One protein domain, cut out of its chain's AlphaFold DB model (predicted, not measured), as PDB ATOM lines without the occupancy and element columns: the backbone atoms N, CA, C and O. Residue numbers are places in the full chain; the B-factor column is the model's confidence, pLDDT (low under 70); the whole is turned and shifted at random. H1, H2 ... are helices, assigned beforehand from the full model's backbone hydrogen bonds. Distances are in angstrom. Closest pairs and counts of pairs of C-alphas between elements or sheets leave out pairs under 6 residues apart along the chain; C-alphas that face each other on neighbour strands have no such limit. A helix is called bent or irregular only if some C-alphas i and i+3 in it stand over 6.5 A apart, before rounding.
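What this domain is: This is residues 62 to 195 of the 220 residues of an uncharacterized protein of Phytohabitans flavus (UniProt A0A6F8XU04). A long helix, H4, is the spine of a loosely gathered all-helix domain: H1 meets it in a V near residues 130 to 138 of H4, the hairpin of H2 and H3 packs there too, with H3 on H4 and H2 on H1, and past residue 157 of H4 the backbone turns through the short H5 and folds back as H6 and H7 along the side of H4 opposite to H1. The free start of H1, residues 62 to 70, and the end of H7, residues 189 to 195, stick out. The printed part has 134 residues with seven named helices, H1 to H7 in order along the chain, and no named strand. It is only just compact, close to loose, with a radius of gyration of the C-alphas of 16.8 A, and spans 50 by 41 by 29 A.

How they stand to each other: The hub is H4, residues 128 to 157, touching five other helices, with a kink of 38 degrees near residue 151. H1, residues 62 to 84, touches it with residues 77 to 82 alone, at a shallow tilt of 31 degrees, opposite ways; the closest C-alphas, of Leu 81 and Val 134, are 6.3 A apart. H3, residues 111 to 122, forms a helical hairpin with H4 at a steep tilt of 43 degrees, with the C-alphas of Ala 118 and Arg 128 closest at 5.2 A. H2, residues 91 to 106, forms a helical hairpin with H3 at a shallow tilt of 24 degrees; the closest C-alphas, of Gly 104 and Ser 113, are 4.1 A apart. H2 touches H1 at a steep tilt of 65 degrees, closest at the C-alphas of Arg 79 and Ala 94, 6.4 A apart, and is apart from H4. H5, residues 159 to 164, touches H4 only at the corner, with the C-alphas of Pro 155 and Ala 162 closest at 5.2 A. H6, residues 166 to 178, touches H4 at a shallow tilt of 19 degrees, opposite ways, with the C-alphas of Ile 151 and Ala 169 closest at 6.2 A. H7, residues 181 to 195, touches H4 with residues 181 to 185 alone, at a steep tilt of 47 degrees; the closest C-alphas, of Leu 137 and Pro 181, are 6.9 A apart. Every O i to N i+4 pair is within hydrogen-bond range in H3, H5 and H7, against 18 of 19 in H1, 8 of 12 in H2, 23 of 26 in H4 and 6 of 9 in H6.

Where its parts are: H4 runs 39.7 A from C-alpha 128 at (-33.825, -45.518, 53.050) to C-alpha 157 at (-14.324, -38.876, 19.073). H1 is 33.8 A long and begins at C-alpha 62, (-19.265, -25.359, 23.976); H2 is 24.1 A long. H1 and H4 are only just irregular: C-alphas 62 and 65 are 6.54 A apart, and C-alphas 152 and 155 are 6.9 A apart. H6 spans 19.6 A and H7 20.5 A, ending at C-alpha 195, (-26.155, -58.363, 56.026).

The domain as a whole: The C-alphas farthest apart, of His 125 and Asn 160, are 50.5 A apart. The printed part has no cut and no long link. The mean pLDDT of the printed part is 81.5, and 19 residues are under 70: 108 to 111, 179 to 188, 190 to 193 and 195.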
ATOM      1  N   ALA A  62     -18.028 -24.839  24.548       91.56
ATOM      2  CA  ALA A  62     -19.265 -25.359  23.976       91.56
ATOM      3  C   ALA A  62     -19.796 -26.583  24.737       91.56
ATOM      4  O   ALA A  62     -21.002 -26.689  24.916       91.56
ATOM      5  N   ALA A  63     -18.934 -27.481  25.232       91.38
ATOM      6  CA  ALA A  63     -19.325 -28.678  25.989       91.38
ATOM      7  C   ALA A  63     -19.745 -28.381  27.443       91.38
ATOM      8  O   ALA A  63     -20.524 -29.131  28.045       91.38
ATOM      9  N   SER A  64     -19.248 -27.286  28.018       92.88
ATOM     10  CA  SER A  64     -19.551 -26.852  29.388       92.88
ATOM     11  C   SER A  64     -21.056 -26.697  29.681       92.88
ATOM     12  O   SER A  64     -21.524 -27.296  30.656       92.88
ATOM     13  N   PRO A  65     -21.864 -25.983  28.866       95.81
ATOM     14  CA  PRO A  65     -23.304 -25.878  29.093       95.81
ATOM     15  C   PRO A  65     -24.023 -27.225  28.975       95.81
ATOM     16  O   PRO A  65     -24.929 -27.477  29.764       95.81
ATOM     17  N   PHE A  66     -23.605 -28.126  28.077       93.62
ATOM     18  CA  PHE A  66     -24.186 -29.475  28.001       93.62
ATOM     19  C   PHE A  66     -23.887 -30.293  29.257       93.62
ATOM     20  O   PHE A  66     -24.765 -30.985  29.767       93.62
ATOM     21  N   SER A  67     -22.676 -30.173  29.798       92.31
ATOM     22  CA  SER A  67     -22.288 -30.834  31.048       92.31
ATOM     23  C   SER A  67     -23.098 -30.309  32.238       92.31
ATOM     24  O   SER A  67     -23.584 -31.087  33.063       92.31
ATOM     25  N   LEU A  68     -23.308 -28.991  32.303       94.00
ATOM     26  CA  LEU A  68     -24.141 -28.367  33.330       94.00
ATOM     27  C   LEU A  68     -25.614 -28.773  33.183       94.00
ATOM     28  O   LEU A  68     -26.252 -29.162  34.165       94.00
ATOM     29  N   ALA A  69     -26.137 -28.756  31.957       94.75
ATOM     30  CA  ALA A  69     -27.484 -29.212  31.646       94.75
ATOM     31  C   ALA A  69     -27.672 -30.681  32.043       94.75
ATOM     32  O   ALA A  69     -28.665 -31.011  32.685       94.75
ATOM     33  N   ALA A  70     -26.696 -31.549  31.765       90.81
ATOM     34  CA  ALA A  70     -26.735 -32.951  32.166       90.81
ATOM     35  C   ALA A  70     -26.833 -33.114  33.693       90.81
ATOM     36  O   ALA A  70     -27.622 -33.934  34.168       90.81
ATOM     37  N   MET A  71     -26.101 -32.315  34.482       92.12
ATOM     38  CA  MET A  71     -26.229 -32.339  35.946       92.12
ATOM     39  C   MET A  71     -27.618 -31.892  36.418       92.12
ATOM     40  O   MET A  71     -28.203 -32.538  37.291       92.12
ATOM     41  N   ILE A  72     -28.163 -30.828  35.824       94.12
ATOM     42  CA  ILE A  72     -29.486 -30.293  36.171       94.12
ATOM     43  C   ILE A  72     -30.593 -31.288  35.801       94.12
ATOM     44  O   ILE A  72     -31.467 -31.574  36.619       94.12
ATOM     45  N   ILE A  73     -30.538 -31.856  34.595       93.69
ATOM     46  CA  ILE A  73     -31.478 -32.882  34.134       93.69
ATOM     47  C   ILE A  73     -31.414 -34.090  35.066       93.69
ATOM     48  O   ILE A  73     -32.455 -34.551  35.522       93.69
ATOM     49  N   SER A  74     -30.214 -34.540  35.444       90.00
ATOM     50  CA  SER A  74     -30.043 -35.674  36.364       90.00
ATOM     51  C   SER A  74     -30.710 -35.439  37.722       90.00
ATOM     52  O   SER A  74     -31.352 -36.344  38.257       90.00
ATOM     53  N   LEU A  75     -30.610 -34.221  38.268       93.62
ATOM     54  CA  LEU A  75     -31.330 -33.835  39.482       93.62
ATOM     55  C   LEU A  75     -32.848 -33.960  39.290       93.62
ATOM     56  O   LEU A  75     -33.533 -34.510  40.155       93.62
ATOM     57  N   PHE A  76     -33.386 -33.449  38.180       93.44
ATOM     58  CA  PHE A  76     -34.824 -33.507  37.915       93.44
ATOM     59  C   PHE A  76     -35.322 -34.930  37.666       93.44
ATOM     60  O   PHE A  76     -36.372 -35.276  38.199       93.44
ATOM     61  N   THR A  77     -34.558 -35.763  36.960       90.31
ATOM     62  CA  THR A  77     -34.847 -37.193  36.785       90.31
ATOM     63  C   THR A  77     -34.865 -37.918  38.125       90.31
ATOM     64  O   THR A  77     -35.799 -38.652  38.429       90.31
ATOM     65  N   TRP A  78     -33.864 -37.695  38.980       89.88
ATOM     66  CA  TRP A  78     -33.849 -38.311  40.305       89.88
ATOM     67  C   TRP A  78     -35.040 -37.850  41.155       89.88
ATOM     68  O   TRP A  78     -35.712 -38.652  41.797       89.88
ATOM     69  N   ARG A  79     -35.351 -36.551  41.120       92.19
ATOM     70  CA  ARG A  79     -36.491 -35.961  41.826       92.19
ATOM     71  C   ARG A  79     -37.836 -36.504  41.332       92.19
ATOM     72  O   ARG A  79     -38.713 -36.717  42.167       92.19
ATOM     73  N   SER A  80     -38.022 -36.684  40.022       89.31
ATOM     74  CA  SER A  80     -39.257 -37.252  39.468       89.31
ATOM     75  C   SER A  80     -39.415 -38.704  39.901       89.31
ATOM     76  O   SER A  80     -40.455 -39.049  40.442       89.31
ATOM     77  N   LEU A  81     -38.344 -39.503  39.830       86.06
ATOM     78  CA  LEU A  81     -38.356 -40.878  40.333       86.06
ATOM     79  C   LEU A  81     -38.690 -40.944  41.830       86.06
ATOM     80  O   LEU A  81     -39.427 -41.819  42.264       86.06
ATOM     81  N   MET A  82     -38.188 -40.013  42.644       84.06
ATOM     82  CA  MET A  82     -38.571 -39.940  44.058       84.06
ATOM     83  C   MET A  82     -40.071 -39.657  44.234       84.06
ATOM     84  O   MET A  82     -40.705 -40.271  45.092       84.06
ATOM     85  N   ALA A  83     -40.651 -38.776  43.413       88.06
ATOM     86  CA  ALA A  83     -42.086 -38.497  43.430       88.06
ATOM     87  C   ALA A  83     -42.919 -39.718  42.998       88.06
ATOM     88  O   ALA A  83     -43.886 -40.049  43.683       88.06
ATOM     89  N   ASP A  84     -42.494 -40.433  41.952       84.94
ATOM     90  CA  ASP A  84     -43.148 -41.658  41.459       84.94
ATOM     91  C   ASP A  84     -43.165 -42.772  42.518       84.94
ATOM     92  O   ASP A  84     -44.083 -43.586  42.584       84.94
ATOM     93  N   PHE A  85     -42.162 -42.785  43.399       81.12
ATOM     94  CA  PHE A  85     -42.056 -43.712  44.525       81.12
ATOM     95  C   PHE A  85     -42.712 -43.192  45.823       81.12
ATOM     96  O   PHE A  85     -42.463 -43.729  46.907       81.12
ATOM     97  N   GLY A  86     -43.553 -42.156  45.733       83.88
ATOM     98  CA  GLY A  86     -44.338 -41.625  46.852       83.88
ATOM     99  C   GLY A  86     -43.566 -40.707  47.805       83.88
ATOM    100  O   GLY A  86     -44.032 -40.449  48.912       83.88
ATOM    101  N   ALA A  87     -42.394 -40.213  47.400       86.19
ATOM    102  CA  ALA A  87     -41.545 -39.318  48.187       86.19
ATOM    103  C   ALA A  87     -41.293 -37.981  47.453       86.19
ATOM    104  O   ALA A  87     -40.161 -37.694  47.050       86.19
ATOM    105  N   PRO A  88     -42.326 -37.138  47.252       88.56
ATOM    106  CA  PRO A  88     -42.154 -35.845  46.600       88.56
ATOM    107  C   PRO A  88     -41.308 -34.905  47.472       88.56
ATOM    108  O   PRO A  88     -41.647 -34.603  48.611       88.56
ATOM    109  N   LEU A  89     -40.202 -34.403  46.922       89.12
ATOM    110  CA  LEU A  89     -39.318 -33.443  47.600       89.12
ATOM    111  C   LEU A  89     -39.627 -32.005  47.156       89.12
ATOM    112  O   LEU A  89     -40.260 -31.812  46.122       89.12
ATOM    113  N   ARG A  90     -39.108 -30.957  47.811       92.75
ATOM    114  CA  ARG A  90     -39.056 -29.581  47.243       92.75
ATOM    115  C   ARG A  90     -37.774 -29.387  46.426       92.75
ATOM    116  O   ARG A  90     -36.815 -30.135  46.608       92.75
ATOM    117  N   ARG A  91     -37.760 -28.455  45.459       92.25
ATOM    118  CA  ARG A  91     -36.642 -28.331  44.491       92.25
ATOM    119  C   ARG A  91     -35.297 -28.079  45.188       92.25
ATOM    120  O   ARG A  91     -34.322 -28.740  44.849       92.25
ATOM    121  N   GLY A  92     -35.273 -27.193  46.188       92.44
ATOM    122  CA  GLY A  92     -34.069 -26.885  46.972       92.44
ATOM    123  C   GLY A  92     -33.554 -28.075  47.786       92.44
ATOM    124  O   GLY A  92     -32.364 -28.375  47.740       92.44
ATOM    125  N   ASP A  93     -34.449 -28.810  48.449       89.62
ATOM    126  CA  ASP A  93     -34.083 -29.985  49.250       89.62
ATOM    127  C   ASP A  93     -33.519 -31.106  48.372       89.62
ATOM    128  O   ASP A  93     -32.483 -31.693  48.682       89.62
ATOM    129  N   ALA A  94     -34.154 -31.349  47.220       90.94
ATOM    130  CA  ALA A  94     -33.663 -32.306  46.238       90.94
ATOM    131  C   ALA A  94     -32.277 -31.912  45.705       90.94
ATOM    132  O   ALA A  94     -31.398 -32.765  45.623       90.94
ATOM    133  N   ALA A  95     -32.063 -30.628  45.388       92.69
ATOM    134  CA  ALA A  95     -30.769 -30.126  44.929       92.69
ATOM    135  C   ALA A  95     -29.682 -30.319  45.993       92.69
ATOM    136  O   ALA A  95     -28.607 -30.828  45.683       92.69
ATOM    137  N   ARG A  96     -29.975 -29.980  47.254       91.31
ATOM    138  CA  ARG A  96     -29.050 -30.178  48.375       91.31
ATOM    139  C   ARG A  96     -28.686 -31.651  48.526       91.31
ATOM    140  O   ARG A  96     -27.503 -31.965  48.551       91.31
ATOM    141  N   ILE A  97     -29.675 -32.544  48.580       89.75
ATOM    142  CA  ILE A  97     -29.443 -33.989  48.716       89.75
ATOM    143  C   ILE A  97     -28.612 -34.515  47.543       89.75
ATOM    144  O   ILE A  97     -27.587 -35.160  47.756       89.75
ATOM    145  N   PHE A  98     -29.027 -34.222  46.309       90.00
ATOM    146  CA  PHE A  98     -28.372 -34.722  45.107       90.00
ATOM    147  C   PHE A  98     -26.929 -34.220  45.020       90.00
ATOM    148  O   PHE A  98     -26.007 -35.032  44.999       90.00
ATOM    149  N   TYR A  99     -26.692 -32.909  45.057       91.44
ATOM    150  CA  TYR A  99     -25.347 -32.364  44.858       91.44
ATOM    151  C   TYR A  99     -24.392 -32.654  46.022       91.44
ATOM    152  O   TYR A  99     -23.238 -32.990  45.756       91.44
ATOM    153  N   LEU A 100     -24.842 -32.627  47.286       89.12
ATOM    154  CA  LEU A 100     -23.984 -33.059  48.401       89.12
ATOM    155  C   LEU A 100     -23.641 -34.544  48.281       89.12
ATOM    156  O   LEU A 100     -22.492 -34.923  48.505       89.12
ATOM    157  N   SER A 101     -24.596 -35.386  47.871       85.44
ATOM    158  CA  SER A 101     -24.321 -36.813  47.684       85.44
ATOM    159  C   SER A 101     -23.322 -37.079  46.558       85.44
ATOM    160  O   SER A 101     -22.530 -38.019  46.646       85.44
ATOM    161  N   GLN A 102     -23.272 -36.223  45.532       86.81
ATOM    162  CA  GLN A 102     -22.288 -36.337  44.454       86.81
ATOM    163  C   GLN A 102     -20.854 -36.116  44.947       86.81
ATOM    164  O   GLN A 102     -19.937 -36.623  44.311       86.81
ATOM    165  N   LEU A 103     -20.627 -35.438  46.080       82.56
ATOM    166  CA  LEU A 103     -19.286 -35.322  46.666       82.56
ATOM    167  C   LEU A 103     -18.775 -36.674  47.185       82.56
ATOM    168  O   LEU A 103     -17.584 -36.971  47.100       82.56
ATOM    169  N   GLY A 104     -19.686 -37.544  47.628       72.56
ATOM    170  CA  GLY A 104     -19.364 -38.891  48.092       72.56
ATOM    171  C   GLY A 104     -18.774 -39.800  47.009       72.56
ATOM    172  O   GLY A 104     -18.133 -40.790  47.352       72.56
ATOM    173  N   LYS A 105     -18.940 -39.477  45.715       76.81
ATOM    174  CA  LYS A 105     -18.348 -40.255  44.611       76.81
ATOM    175  C   LYS A 105     -16.840 -40.031  44.460       76.81
ATOM    176  O   LYS A 105     -16.168 -40.869  43.872       76.81
ATOM    177  N   TYR A 106     -16.323 -38.922  44.996       73.44
ATOM    178  CA  TYR A 106     -14.891 -38.602  44.987       73.44
ATOM    179  C   TYR A 106     -14.145 -39.218  46.176       73.44
ATOM    180  O   TYR A 106     -12.919 -39.189  46.231       73.44
ATOM    181  N   ILE A 107     -14.879 -39.809  47.122       75.06
ATOM    182  CA  ILE A 107     -14.309 -40.576  48.223       75.06
ATOM    183  C   ILE A 107     -14.134 -42.030  47.752       75.06
ATOM    184  O   ILE A 107     -15.019 -42.572  47.089       75.06
ATOM    185  N   PRO A 108     -13.030 -42.713  48.113       57.34
ATOM    186  CA  PRO A 108     -12.802 -44.127  47.801       57.34
ATOM    187  C   PRO A 108     -13.973 -45.021  48.235       57.34
ATOM    188  O   PRO A 108     -14.128 -45.338  49.418       57.34
ATOM    189  N   GLY A 109     -14.771 -45.444  47.253       57.22
ATOM    190  CA  GLY A 109     -15.968 -46.269  47.406       57.22
ATOM    191  C   GLY A 109     -17.244 -45.484  47.111       57.22
ATOM    192  O   GLY A 109     -17.847 -44.932  48.026       57.22
ATOM    193  N   SER A 110     -17.720 -45.520  45.861       61.44
ATOM    194  CA  SER A 110     -18.935 -44.831  45.371       61.44
ATOM    195  C   SER A 110     -20.213 -45.100  46.186       61.44
ATOM    196  O   SER A 110     -21.206 -44.390  46.060       61.44
ATOM    197  N   ILE A 111     -20.179 -46.099  47.072       69.38
ATOM    198  CA  ILE A 111     -21.210 -46.409  48.066       69.38
ATOM    199  C   ILE A 111     -21.467 -45.217  49.011       69.38
ATOM    200  O   ILE A 111     -22.603 -45.024  49.434       69.38
ATOM    201  N   TRP A 112     -20.463 -44.381  49.314       72.06
ATOM    202  CA  TRP A 112     -20.638 -43.200  50.177       72.06
ATOM    203  C   TRP A 112     -21.617 -42.177  49.598       72.06
ATOM    204  O   TRP A 112     -22.377 -41.564  50.347       72.06
ATOM    205  N   SER A 113     -21.665 -42.039  48.271       78.38
ATOM    206  CA  SER A 113     -22.665 -41.206  47.598       78.38
ATOM    207  C   SER A 113     -24.084 -41.727  47.854       78.38
ATOM    208  O   SER A 113     -24.942 -40.985  48.322       78.38
ATOM    209  N   MET A 114     -24.321 -43.033  47.697       76.06
ATOM    210  CA  MET A 114     -25.630 -43.628  48.001       76.06
ATOM    211  C   MET A 114     -26.006 -43.533  49.481       76.06
ATOM    212  O   MET A 114     -27.166 -43.277  49.803       76.06
ATOM    213  N   ILE A 115     -25.046 -43.748  50.386       79.31
ATOM    214  CA  ILE A 115     -25.289 -43.643  51.828       79.31
ATOM    215  C   ILE A 115     -25.649 -42.204  52.184       79.31
ATOM    216  O   ILE A 115     -26.691 -41.992  52.790       79.31
ATOM    217  N   SER A 116     -24.852 -41.221  51.758       82.88
ATOM    218  CA  SER A 116     -25.135 -39.805  52.022       82.88
ATOM    219  C   SER A 116     -26.482 -39.374  51.445       82.88
ATOM    220  O   SER A 116     -27.240 -38.689  52.126       82.88
ATOM    221  N   GLN A 117     -26.844 -39.849  50.251       83.25
ATOM    222  CA  GLN A 117     -28.161 -39.593  49.676       83.25
ATOM    223  C   GLN A 117     -29.288 -40.174  50.546       83.25
ATOM    224  O   GLN A 117     -30.270 -39.490  50.822       83.25
ATOM    225  N   ALA A 118     -29.140 -41.415  51.021       83.25
ATOM    226  CA  ALA A 118     -30.118 -42.076  51.886       83.25
ATOM    227  C   ALA A 118     -30.171 -41.501  53.314       83.25
ATOM    228  O   ALA A 118     -31.210 -41.593  53.967       83.25
ATOM    229  N   GLU A 119     -29.073 -40.940  53.821       83.69
ATOM    230  CA  GLU A 119     -29.025 -40.280  55.128       83.69
ATOM    231  C   GLU A 119     -29.640 -38.888  55.074       83.69
ATOM    232  O   GLU A 119     -30.555 -38.623  55.844       83.69
ATOM    233  N   LEU A 120     -29.262 -38.063  54.098       81.88
ATOM    234  CA  LEU A 120     -29.854 -36.736  53.923       81.88
ATOM    235  C   LEU A 120     -31.353 -36.814  53.578       81.88
ATOM    236  O   LEU A 120     -32.132 -35.963  53.995       81.88
ATOM    237  N   ALA A 121     -31.791 -37.847  52.849       80.12
ATOM    238  CA  ALA A 121     -33.213 -38.067  52.575       80.12
ATOM    239  C   ALA A 121     -33.995 -38.566  53.805       80.12
ATOM    240  O   ALA A 121     -35.198 -38.318  53.912       80.12
ATOM    241  N   ARG A 122     -33.331 -39.246  54.752       85.12
ATOM    242  CA  ARG A 122     -33.959 -39.699  56.003       85.12
ATOM    243  C   ARG A 122     -34.382 -38.514  56.868       85.12
ATOM    244  O   ARG A 122     -35.435 -38.599  57.493       85.12
ATOM    245  N   ASP A 123     -33.608 -37.431  56.873       84.00
ATOM    246  CA  ASP A 123     -33.939 -36.205  57.616       84.00
ATOM    247  C   ASP A 123     -35.252 -35.569  57.121       84.00
ATOM    248  O   ASP A 123     -35.923 -34.846  57.851       84.00
ATOM    249  N   LEU A 124     -35.679 -35.918  55.901       82.25
ATOM    250  CA  LEU A 124     -36.965 -35.550  55.305       82.25
ATOM    251  C   LEU A 124     -38.019 -36.669  55.402       82.25
ATOM    252  O   LEU A 124     -38.982 -36.678  54.643       82.25
ATOM    253  N   HIS A 125     -37.840 -37.625  56.318       82.75
ATOM    254  CA  HIS A 125     -38.730 -38.769  56.554       82.75
ATOM    255  C   HIS A 125     -38.893 -39.731  55.361       82.75
ATOM    256  O   HIS A 125     -39.808 -40.557  55.345       82.75
ATOM    257  N   VAL A 126     -37.982 -39.703  54.381       82.25
ATOM    258  CA  VAL A 126     -38.000 -40.664  53.272       82.25
ATOM    259  C   VAL A 126     -37.385 -42.002  53.713       82.25
ATOM    260  O   VAL A 126     -36.262 -42.032  54.232       82.25
ATOM    261  N   PRO A 127     -38.052 -43.149  53.477       81.00
ATOM    262  CA  PRO A 127     -37.477 -44.452  53.787       81.00
ATOM    263  C   PRO A 127     -36.191 -44.724  52.991       81.00
ATOM    264  O   PRO A 127     -36.185 -44.680  51.763       81.00
ATOM    265  N   ARG A 128     -35.119 -45.154  53.677       76.94
ATOM    266  CA  ARG A 128     -33.825 -45.518  53.050       76.94
ATOM    267  C   ARG A 128     -33.966 -46.498  51.879       76.94
ATOM    268  O   ARG A 128     -33.227 -46.419  50.905       76.94
ATOM    269  N   ARG A 129     -34.909 -47.443  51.970       74.44
ATOM    270  CA  ARG A 129     -35.185 -48.422  50.903       74.44
ATOM    271  C   ARG A 129     -35.684 -47.765  49.621       74.44
ATOM    272  O   ARG A 129     -35.303 -48.213  48.543       74.44
ATOM    273  N   THR A 130     -36.502 -46.725  49.744       76.56
ATOM    274  CA  THR A 130     -37.017 -45.963  48.609       76.56
ATOM    275  C   THR A 130     -35.874 -45.229  47.923       76.56
ATOM    276  O   THR A 130     -35.643 -45.445  46.739       76.56
ATOM    277  N   THR A 131     -35.066 -44.483  48.683       77.69
ATOM    278  CA  THR A 131     -33.915 -43.743  48.141       77.69
ATOM    279  C   THR A 131     -32.892 -44.658  47.467       77.69
ATOM    280  O   THR A 131     -32.412 -44.344  46.382       77.69
ATOM    281  N   LEU A 132     -32.585 -45.817  48.062       77.44
ATOM    282  CA  LEU A 132     -31.663 -46.785  47.462       77.44
ATOM    283  C   LEU A 132     -32.223 -47.399  46.173       77.44
ATOM    284  O   LEU A 132     -31.486 -47.524  45.201       77.44
ATOM    285  N   THR A 133     -33.513 -47.753  46.148       76.06
ATOM    286  CA  THR A 133     -34.175 -48.279  44.940       76.06
ATOM    287  C   THR A 133     -34.164 -47.246  43.812       76.06
ATOM    288  O   THR A 133     -33.799 -47.574  42.685       76.06
ATOM    289  N   VAL A 134     -34.485 -45.987  44.121       78.69
ATOM    290  CA  VAL A 134     -34.458 -44.884  43.151       78.69
ATOM    291  C   VAL A 134     -33.036 -44.604  42.657       78.69
ATOM    292  O   VAL A 134     -32.826 -44.463  41.454       78.69
ATOM    293  N   GLY A 135     -32.038 -44.574  43.544       77.94
ATOM    294  CA  GLY A 135     -30.637 -44.373  43.154       77.94
ATOM    295  C   GLY A 135     -30.126 -45.481  42.230       77.94
ATOM    296  O   GLY A 135     -29.466 -45.221  41.228       77.94
ATOM    297  N   VAL A 136     -30.505 -46.721  42.522       78.62
ATOM    298  CA  VAL A 136     -30.228 -47.892  41.686       78.62
ATOM    299  C   VAL A 136     -30.870 -47.762  40.306       78.62
ATOM    300  O   VAL A 136     -30.184 -47.917  39.300       78.62
ATOM    301  N   LEU A 137     -32.156 -47.417  40.249       77.69
ATOM    302  CA  LEU A 137     -32.871 -47.206  38.993       77.69
ATOM    303  C   LEU A 137     -32.249 -46.069  38.169       77.69
ATOM    304  O   LEU A 137     -32.081 -46.206  36.960       77.69
ATOM    305  N   THR A 138     -31.828 -44.993  38.834       80.50
ATOM    306  CA  THR A 138     -31.145 -43.856  38.201       80.50
ATOM    307  C   THR A 138     -29.851 -44.301  37.514       80.50
ATOM    308  O   THR A 138     -29.600 -43.912  36.377       80.50
ATOM    309  N   ILE A 139     -29.049 -45.158  38.158       81.62
ATOM    310  CA  ILE A 139     -27.824 -45.712  37.557       81.62
ATOM    311  C   ILE A 139     -28.152 -46.577  36.344       81.62
ATOM    312  O   ILE A 139     -27.501 -46.438  35.313       81.62
ATOM    313  N   VAL A 140     -29.157 -47.448  36.445       81.38
ATOM    314  CA  VAL A 140     -29.557 -48.317  35.330       81.38
ATOM    315  C   VAL A 140     -29.984 -47.498  34.120       81.38
ATOM    316  O   VAL A 140     -29.520 -47.771  33.020       81.38
ATOM    317  N   ILE A 141     -30.816 -46.474  34.320       80.69
ATOM    318  CA  ILE A 141     -31.266 -45.587  33.241       80.69
ATOM    319  C   ILE A 141     -30.072 -44.839  32.636       80.69
ATOM    320  O   ILE A 141     -29.895 -44.841  31.419       80.69
ATOM    321  N   ALA A 142     -29.218 -44.250  33.480       84.00
ATOM    322  CA  ALA A 142     -28.059 -43.490  33.026       84.00
ATOM    323  C   ALA A 142     -27.083 -44.349  32.209       84.00
ATOM    324  O   ALA A 142     -26.613 -43.918  31.161       84.00
ATOM    325  N   GLN A 143     -26.802 -45.575  32.654       84.38
ATOM    326  CA  GLN A 143     -25.923 -46.495  31.930       84.38
ATOM    327  C   GLN A 143     -26.608 -47.092  30.696       84.38
ATOM    328  O   GLN A 143     -25.957 -47.248  29.670       84.38
ATOM    329  N   GLY A 144     -27.915 -47.359  30.758       82.50
ATOM    330  CA  GLY A 144     -28.715 -47.851  29.635       82.50
ATOM    331  C   GLY A 144     -28.682 -46.937  28.415       82.50
ATOM    332  O   GLY A 144     -28.708 -47.424  27.293       82.50
ATOM    333  N   ILE A 145     -28.572 -45.626  28.634       84.50
ATOM    334  CA  ILE A 145     -28.467 -44.625  27.567       84.50
ATOM    335  C   ILE A 145     -26.999 -44.271  27.291       84.50
ATOM    336  O   ILE A 145     -26.584 -44.171  26.138       84.50
ATOM    337  N   GLY A 146     -26.200 -44.101  28.348       85.31
ATOM    338  CA  GLY A 146     -24.822 -43.630  28.252       85.31
ATOM    339  C   GLY A 146     -23.880 -44.613  27.561       85.31
ATOM    340  O   GLY A 146     -23.065 -44.178  26.755       85.31
ATOM    341  N   LEU A 147     -23.995 -45.922  27.825       86.69
ATOM    342  CA  LEU A 147     -23.129 -46.925  27.191       86.69
ATOM    343  C   LEU A 147     -23.342 -46.986  25.671       86.69
ATOM    344  O   LEU A 147     -22.358 -46.866  24.943       86.69
ATOM    345  N   PRO A 148     -24.584 -47.133  25.165       86.06
ATOM    346  CA  PRO A 148     -24.826 -47.129  23.726       86.06
ATOM    347  C   PRO A 148     -24.391 -45.823  23.068       86.06
ATOM    348  O   PRO A 148     -23.735 -45.857  22.030       86.06
ATOM    349  N   LEU A 149     -24.693 -44.680  23.693       88.00
ATOM    350  CA  LEU A 149     -24.275 -43.383  23.170       88.00
ATOM    351  C   LEU A 149     -22.746 -43.286  23.092       88.00
ATOM    352  O   LEU A 149     -22.216 -42.854  22.071       88.00
ATOM    353  N   ALA A 150     -22.032 -43.742  24.125       86.44
ATOM    354  CA  ALA A 150     -20.574 -43.791  24.127       86.44
ATOM    355  C   ALA A 150     -20.042 -44.686  23.000       86.44
ATOM    356  O   ALA A 150     -19.167 -44.259  22.265       86.44
ATOM    357  N   ILE A 151     -20.601 -45.883  22.797       86.62
ATOM    358  CA  ILE A 151     -20.184 -46.797  21.717       86.62
ATOM    359  C   ILE A 151     -20.390 -46.171  20.337       86.62
ATOM    360  O   ILE A 151     -19.517 -46.286  19.485       86.62
ATOM    361  N   VAL A 152     -21.521 -45.498  20.119       88.31
ATOM    362  CA  VAL A 152     -21.831 -44.847  18.837       88.31
ATOM    363  C   VAL A 152     -20.925 -43.643  18.586       88.31
ATOM    364  O   VAL A 152     -20.531 -43.402  17.452       88.31
ATOM    365  N   THR A 153     -20.582 -42.886  19.628       87.06
ATOM    366  CA  THR A 153     -19.773 -41.659  19.508       87.06
ATOM    367  C   THR A 153     -18.266 -41.913  19.519       87.06
ATOM    368  O   THR A 153     -17.519 -41.125  18.939       87.06
ATOM    369  N   LEU A 154     -17.805 -43.014  20.121       87.25
ATOM    370  CA  LEU A 154     -16.383 -43.332  20.282       87.25
ATOM    371  C   LEU A 154     -15.593 -43.368  18.958       87.25
ATOM    372  O   LEU A 154     -14.505 -42.797  18.946       87.25
ATOM    373  N   PRO A 155     -16.094 -43.939  17.842       87.25
ATOM    374  CA  PRO A 155     -15.378 -43.933  16.563       87.25
ATOM    375  C   PRO A 155     -15.133 -42.531  16.004       87.25
ATOM    376  O   PRO A 155     -14.138 -42.313  15.325       87.25
ATOM    377  N   PHE A 156     -16.020 -41.579  16.301       86.81
ATOM    378  CA  PHE A 156     -15.905 -40.195  15.839       86.81
ATOM    379  C   PHE A 156     -15.026 -39.352  16.764       86.81
ATOM    380  O   PHE A 156     -14.319 -38.463  16.304       86.81
ATOM    381  N   ALA A 157     -15.076 -39.624  18.071       82.50
ATOM    382  CA  ALA A 157     -14.324 -38.876  19.073       82.50
ATOM    383  C   ALA A 157     -12.875 -39.368  19.229       82.50
ATOM    384  O   ALA A 157     -11.989 -38.574  19.530       82.50
ATOM    385  N   ALA A 158     -12.631 -40.670  19.057       81.62
ATOM    386  CA  ALA A 158     -11.321 -41.292  19.229       81.62
ATOM    387  C   ALA A 158     -11.176 -42.552  18.344       81.62
ATOM    388  O   ALA A 158     -11.240 -43.675  18.858       81.62
ATOM    389  N   PRO A 159     -10.936 -42.394  17.027       82.19
ATOM    390  CA  PRO A 159     -10.873 -43.508  16.071       82.19
ATOM    391  C   PRO A 159      -9.860 -44.591  16.474       82.19
ATOM    392  O   PRO A 159     -10.197 -45.770  16.558       82.19
ATOM    393  N   ASN A 160      -8.648 -44.178  16.863       83.25
ATOM    394  CA  ASN A 160      -7.574 -45.082  17.299       83.25
ATOM    395  C   ASN A 160      -7.951 -45.894  18.553       83.25
ATOM    396  O   ASN A 160      -7.545 -47.045  18.719       83.25
ATOM    397  N   ALA A 161      -8.733 -45.300  19.462       79.94
ATOM    398  CA  ALA A 161      -9.221 -45.993  20.648       79.94
ATOM    399  C   ALA A 161     -10.367 -46.952  20.296       79.94
ATOM    400  O   ALA A 161     -10.421 -48.055  20.836       79.94
ATOM    401  N   ALA A 162     -11.252 -46.569  19.374       83.25
ATOM    402  CA  ALA A 162     -12.341 -47.423  18.913       83.25
ATOM    403  C   ALA A 162     -11.818 -48.706  18.248       83.25
ATOM    404  O   ALA A 162     -12.303 -49.791  18.564       83.25
ATOM    405  N   GLU A 163     -10.779 -48.610  17.415       83.88
ATOM    406  CA  GLU A 163     -10.136 -49.778  16.798       83.88
ATOM    407  C   GLU A 163      -9.462 -50.688  17.826       83.88
ATOM    408  O   GLU A 163      -9.545 -51.911  17.730       83.88
ATOM    409  N   ARG A 164      -8.823 -50.120  18.854       87.06
ATOM    410  CA  ARG A 164      -8.129 -50.906  19.886       87.06
ATOM    411  C   ARG A 164      -9.076 -51.546  20.903       87.06
ATOM    412  O   ARG A 164      -8.789 -52.624  21.426       87.06
ATOM    413  N   TYR A 165     -10.197 -50.892  21.193       84.38
ATOM    414  CA  TYR A 165     -11.151 -51.288  22.231       84.38
ATOM    415  C   TYR A 165     -12.512 -51.732  21.677       84.38
ATOM    416  O   TYR A 165     -13.496 -51.760  22.414       84.38
ATOM    417  N   TRP A 166     -12.577 -52.138  20.408       85.75
ATOM    418  CA  TRP A 166     -13.805 -52.595  19.742       85.75
ATOM    419  C   TRP A 166     -14.554 -53.694  20.520       85.75
ATOM    420  O   TRP A 166     -15.783 -53.719  20.557       85.75
ATOM    421  N   TRP A 167     -13.824 -54.571  21.216       85.25
ATOM    422  CA  TRP A 167     -14.380 -55.645  22.044       85.25
ATOM    423  C   TRP A 167     -15.230 -55.127  23.217       85.25
ATOM    424  O   TRP A 167     -16.124 -55.835  23.683       85.25
ATOM    425  N   ILE A 168     -15.025 -53.883  23.674       81.81
ATOM    426  CA  ILE A 168     -15.875 -53.249  24.694       81.81
ATOM    427  C   ILE A 168     -17.307 -53.108  24.174       81.81
ATOM    428  O   ILE A 168     -18.246 -53.301  24.945       81.81
ATOM    429  N   ALA A 169     -17.498 -52.864  22.874       81.12
ATOM    430  CA  ALA A 169     -18.827 -52.808  22.272       81.12
ATOM    431  C   ALA A 169     -19.553 -54.164  22.331       81.12
ATOM    432  O   ALA A 169     -20.772 -54.191  22.470       81.12
ATOM    433  N   LEU A 170     -18.820 -55.285  22.302       82.94
ATOM    434  CA  LEU A 170     -19.388 -56.628  22.478       82.94
ATOM    435  C   LEU A 170     -19.708 -56.952  23.942       82.94
ATOM    436  O   LEU A 170     -20.701 -57.618  24.230       82.94
ATOM    437  N   VAL A 171     -18.888 -56.476  24.882       82.62
ATOM    438  CA  VAL A 171     -19.099 -56.698  26.324       82.62
ATOM    439  C   VAL A 171     -20.168 -55.757  26.893       82.62
ATOM    440  O   VAL A 171     -20.856 -56.101  27.852       82.62
ATOM    441  N   ALA A 172     -20.361 -54.587  26.294       81.94
ATOM    442  CA  ALA A 172     -21.351 -53.596  26.695       81.94
ATOM    443  C   ALA A 172     -22.797 -54.124  26.815       81.94
ATOM    444  O   ALA A 172     -23.406 -53.892  27.861       81.94
ATOM    445  N   PRO A 173     -23.371 -54.855  25.837       78.00
ATOM    446  CA  PRO A 173     -24.709 -55.427  25.985       78.00
ATOM    447  C   PRO A 173     -24.779 -56.462  27.115       78.00
ATOM    448  O   PRO A 173     -25.783 -56.515  27.824       78.00
ATOM    449  N   LEU A 174     -23.706 -57.224  27.361       79.62
ATOM    450  CA  LEU A 174     -23.625 -58.124  28.515       79.62
ATOM    451  C   LEU A 174     -23.609 -57.336  29.835       79.62
ATOM    452  O   LEU A 174     -24.313 -57.692  30.778       79.62
ATOM    453  N   PHE A 175     -22.861 -56.232  29.896       79.12
ATOM    454  CA  PHE A 175     -22.834 -55.341  31.055       79.12
ATOM    455  C   PHE A 175     -24.210 -54.719  31.326       79.12
ATOM    456  O   PHE A 175     -24.672 -54.720  32.465       79.12
ATOM    457  N   LEU A 176     -24.911 -54.265  30.282       74.75
ATOM    458  CA  LEU A 176     -26.283 -53.756  30.372       74.75
ATOM    459  C   LEU A 176     -27.274 -54.833  30.831       74.75
ATOM    460  O   LEU A 176     -28.128 -54.559  31.676       74.75
ATOM    461  N   ALA A 177     -27.133 -56.067  30.342       74.25
ATOM    462  CA  ALA A 177     -27.943 -57.198  30.786       74.25
ATOM    463  C   ALA A 177     -27.714 -57.519  32.274       74.25
ATOM    464  O   ALA A 177     -28.667 -57.804  33.002       74.25
ATOM    465  N   VAL A 178     -26.473 -57.408  32.762       70.44
ATOM    466  CA  VAL A 178     -26.147 -57.543  34.192       70.44
ATOM    467  C   VAL A 178     -26.701 -56.369  35.011       70.44
ATOM    468  O   VAL A 178     -27.144 -56.545  36.146       70.44
ATOM    469  N   LEU A 179     -26.741 -55.167  34.439       67.94
ATOM    470  CA  LEU A 179     -27.318 -53.991  35.089       67.94
ATOM    471  C   LEU A 179     -28.854 -53.995  35.115       67.94
ATOM    472  O   LEU A 179     -29.456 -53.135  35.756       67.94
ATOM    473  N   HIS A 180     -29.502 -54.959  34.457       68.56
ATOM    474  CA  HIS A 180     -30.954 -55.040  34.364       68.56
ATOM    475  C   HIS A 180     -31.615 -55.002  35.762       68.56
ATOM    476  O   HIS A 180     -31.187 -55.718  36.680       68.56
ATOM    477  N   PRO A 181     -32.702 -54.223  35.957       63.06
ATOM    478  CA  PRO A 181     -33.261 -53.909  37.277       63.06
ATOM    479  C   PRO A 181     -33.657 -55.148  38.086       63.06
ATOM    480  O   PRO A 181     -33.560 -55.145  39.314       63.06
ATOM    481  N   LYS A 182     -34.033 -56.250  37.421       62.97
ATOM    482  CA  LYS A 182     -34.302 -57.537  38.086       62.97
ATOM    483  C   LYS A 182     -33.059 -58.121  38.768       62.97
ATOM    484  O   LYS A 182     -33.165 -58.594  39.899       62.97
ATOM    485  N   LEU A 183     -31.892 -58.064  38.124       65.94
ATOM    486  CA  LEU A 183     -30.652 -58.602  38.685       65.94
ATOM    487  C   LEU A 183     -30.117 -57.701  39.797       65.94
ATOM    488  O   LEU A 183     -29.664 -58.192  40.830       65.94
ATOM    489  N   LEU A 184     -30.261 -56.388  39.636       62.88
ATOM    490  CA  LEU A 184     -29.835 -55.413  40.629       62.88
ATOM    491  C   LEU A 184     -30.701 -55.486  41.896       62.88
ATOM    492  O   LEU A 184     -30.172 -55.539  43.006       62.88
ATOM    493  N   THR A 185     -32.022 -55.632  41.738       65.50
ATOM    494  CA  THR A 185     -32.957 -55.891  42.848       65.50
ATOM    495  C   THR A 185     -32.666 -57.236  43.520       65.50
ATOM    496  O   THR A 185     -32.710 -57.344  44.746       65.50
ATOM    497  N   TRP A 186     -32.316 -58.270  42.749       67.81
ATOM    498  CA  TRP A 186     -31.916 -59.573  43.286       67.81
ATOM    499  C   TRP A 186     -30.603 -59.501  44.077       67.81
ATOM    500  O   TRP A 186     -30.539 -60.021  45.193       67.81
ATOM    501  N   LEU A 187     -29.583 -58.811  43.557       65.31
ATOM    502  CA  LEU A 187     -28.297 -58.582  44.222       65.31
ATOM    503  C   LEU A 187     -28.476 -57.779  45.510       65.31
ATOM    504  O   LEU A 187     -27.979 -58.195  46.552       65.31
ATOM    505  N   LEU A 188     -29.246 -56.688  45.472       63.22
ATOM    506  CA  LEU A 188     -29.593 -55.901  46.657       63.22
ATOM    507  C   LEU A 188     -30.311 -56.746  47.699       63.22
ATOM    508  O   LEU A 188     -29.933 -56.722  48.865       63.22
ATOM    509  N   ASN A 189     -31.295 -57.548  47.294       70.00
ATOM    510  CA  ASN A 189     -31.989 -58.448  48.206       70.00
ATOM    511  C   ASN A 189     -31.060 -59.523  48.773       70.00
ATOM    512  O   ASN A 189     -31.168 -59.846  49.954       70.00
ATOM    513  N   LYS A 190     -30.120 -60.055  47.986       67.69
ATOM    514  CA  LYS A 190     -29.107 -61.000  48.470       67.69
ATOM    515  C   LYS A 190     -28.153 -60.354  49.461       67.69
ATOM    516  O   LYS A 190     -27.954 -60.913  50.534       67.69
ATOM    517  N   VAL A 191     -27.602 -59.186  49.143       66.50
ATOM    518  CA  VAL A 191     -26.691 -58.440  50.020       66.50
ATOM    519  C   VAL A 191     -27.414 -58.038  51.301       66.50
ATOM    520  O   VAL A 191     -26.904 -58.276  52.390       66.50
ATOM    521  N   LEU A 192     -28.646 -57.533  51.206       66.44
ATOM    522  CA  LEU A 192     -29.469 -57.207  52.368       66.44
ATOM    523  C   LEU A 192     -29.829 -58.451  53.184       66.44
ATOM    524  O   LEU A 192     -29.828 -58.355  54.403       66.44
ATOM    525  N   ARG A 193     -30.094 -59.614  52.573       66.50
ATOM    526  CA  ARG A 193     -30.286 -60.888  53.300       66.50
ATOM    527  C   ARG A 193     -28.999 -61.367  53.972       66.50
ATOM    528  O   ARG A 193     -29.062 -61.913  55.067       66.50
ATOM    529  N   LEU A 194     -27.848 -61.149  53.341       70.19
ATOM    530  CA  LEU A 194     -26.541 -61.541  53.865       70.19
ATOM    531  C   LEU A 194     -26.123 -60.655  55.049       70.19
ATOM    532  O   LEU A 194     -25.625 -61.160  56.051       70.19
ATOM    533  N   VAL A 195     -26.394 -59.350  54.961       61.16
ATOM    534  CA  VAL A 195     -26.155 -58.363  56.026       61.16
ATOM    535  C   VAL A 195     -27.197 -58.480  57.143       61.16
ATOM    536  O   VAL A 195     -26.855 -58.346  58.314       61.16
TER     537      VAL A 195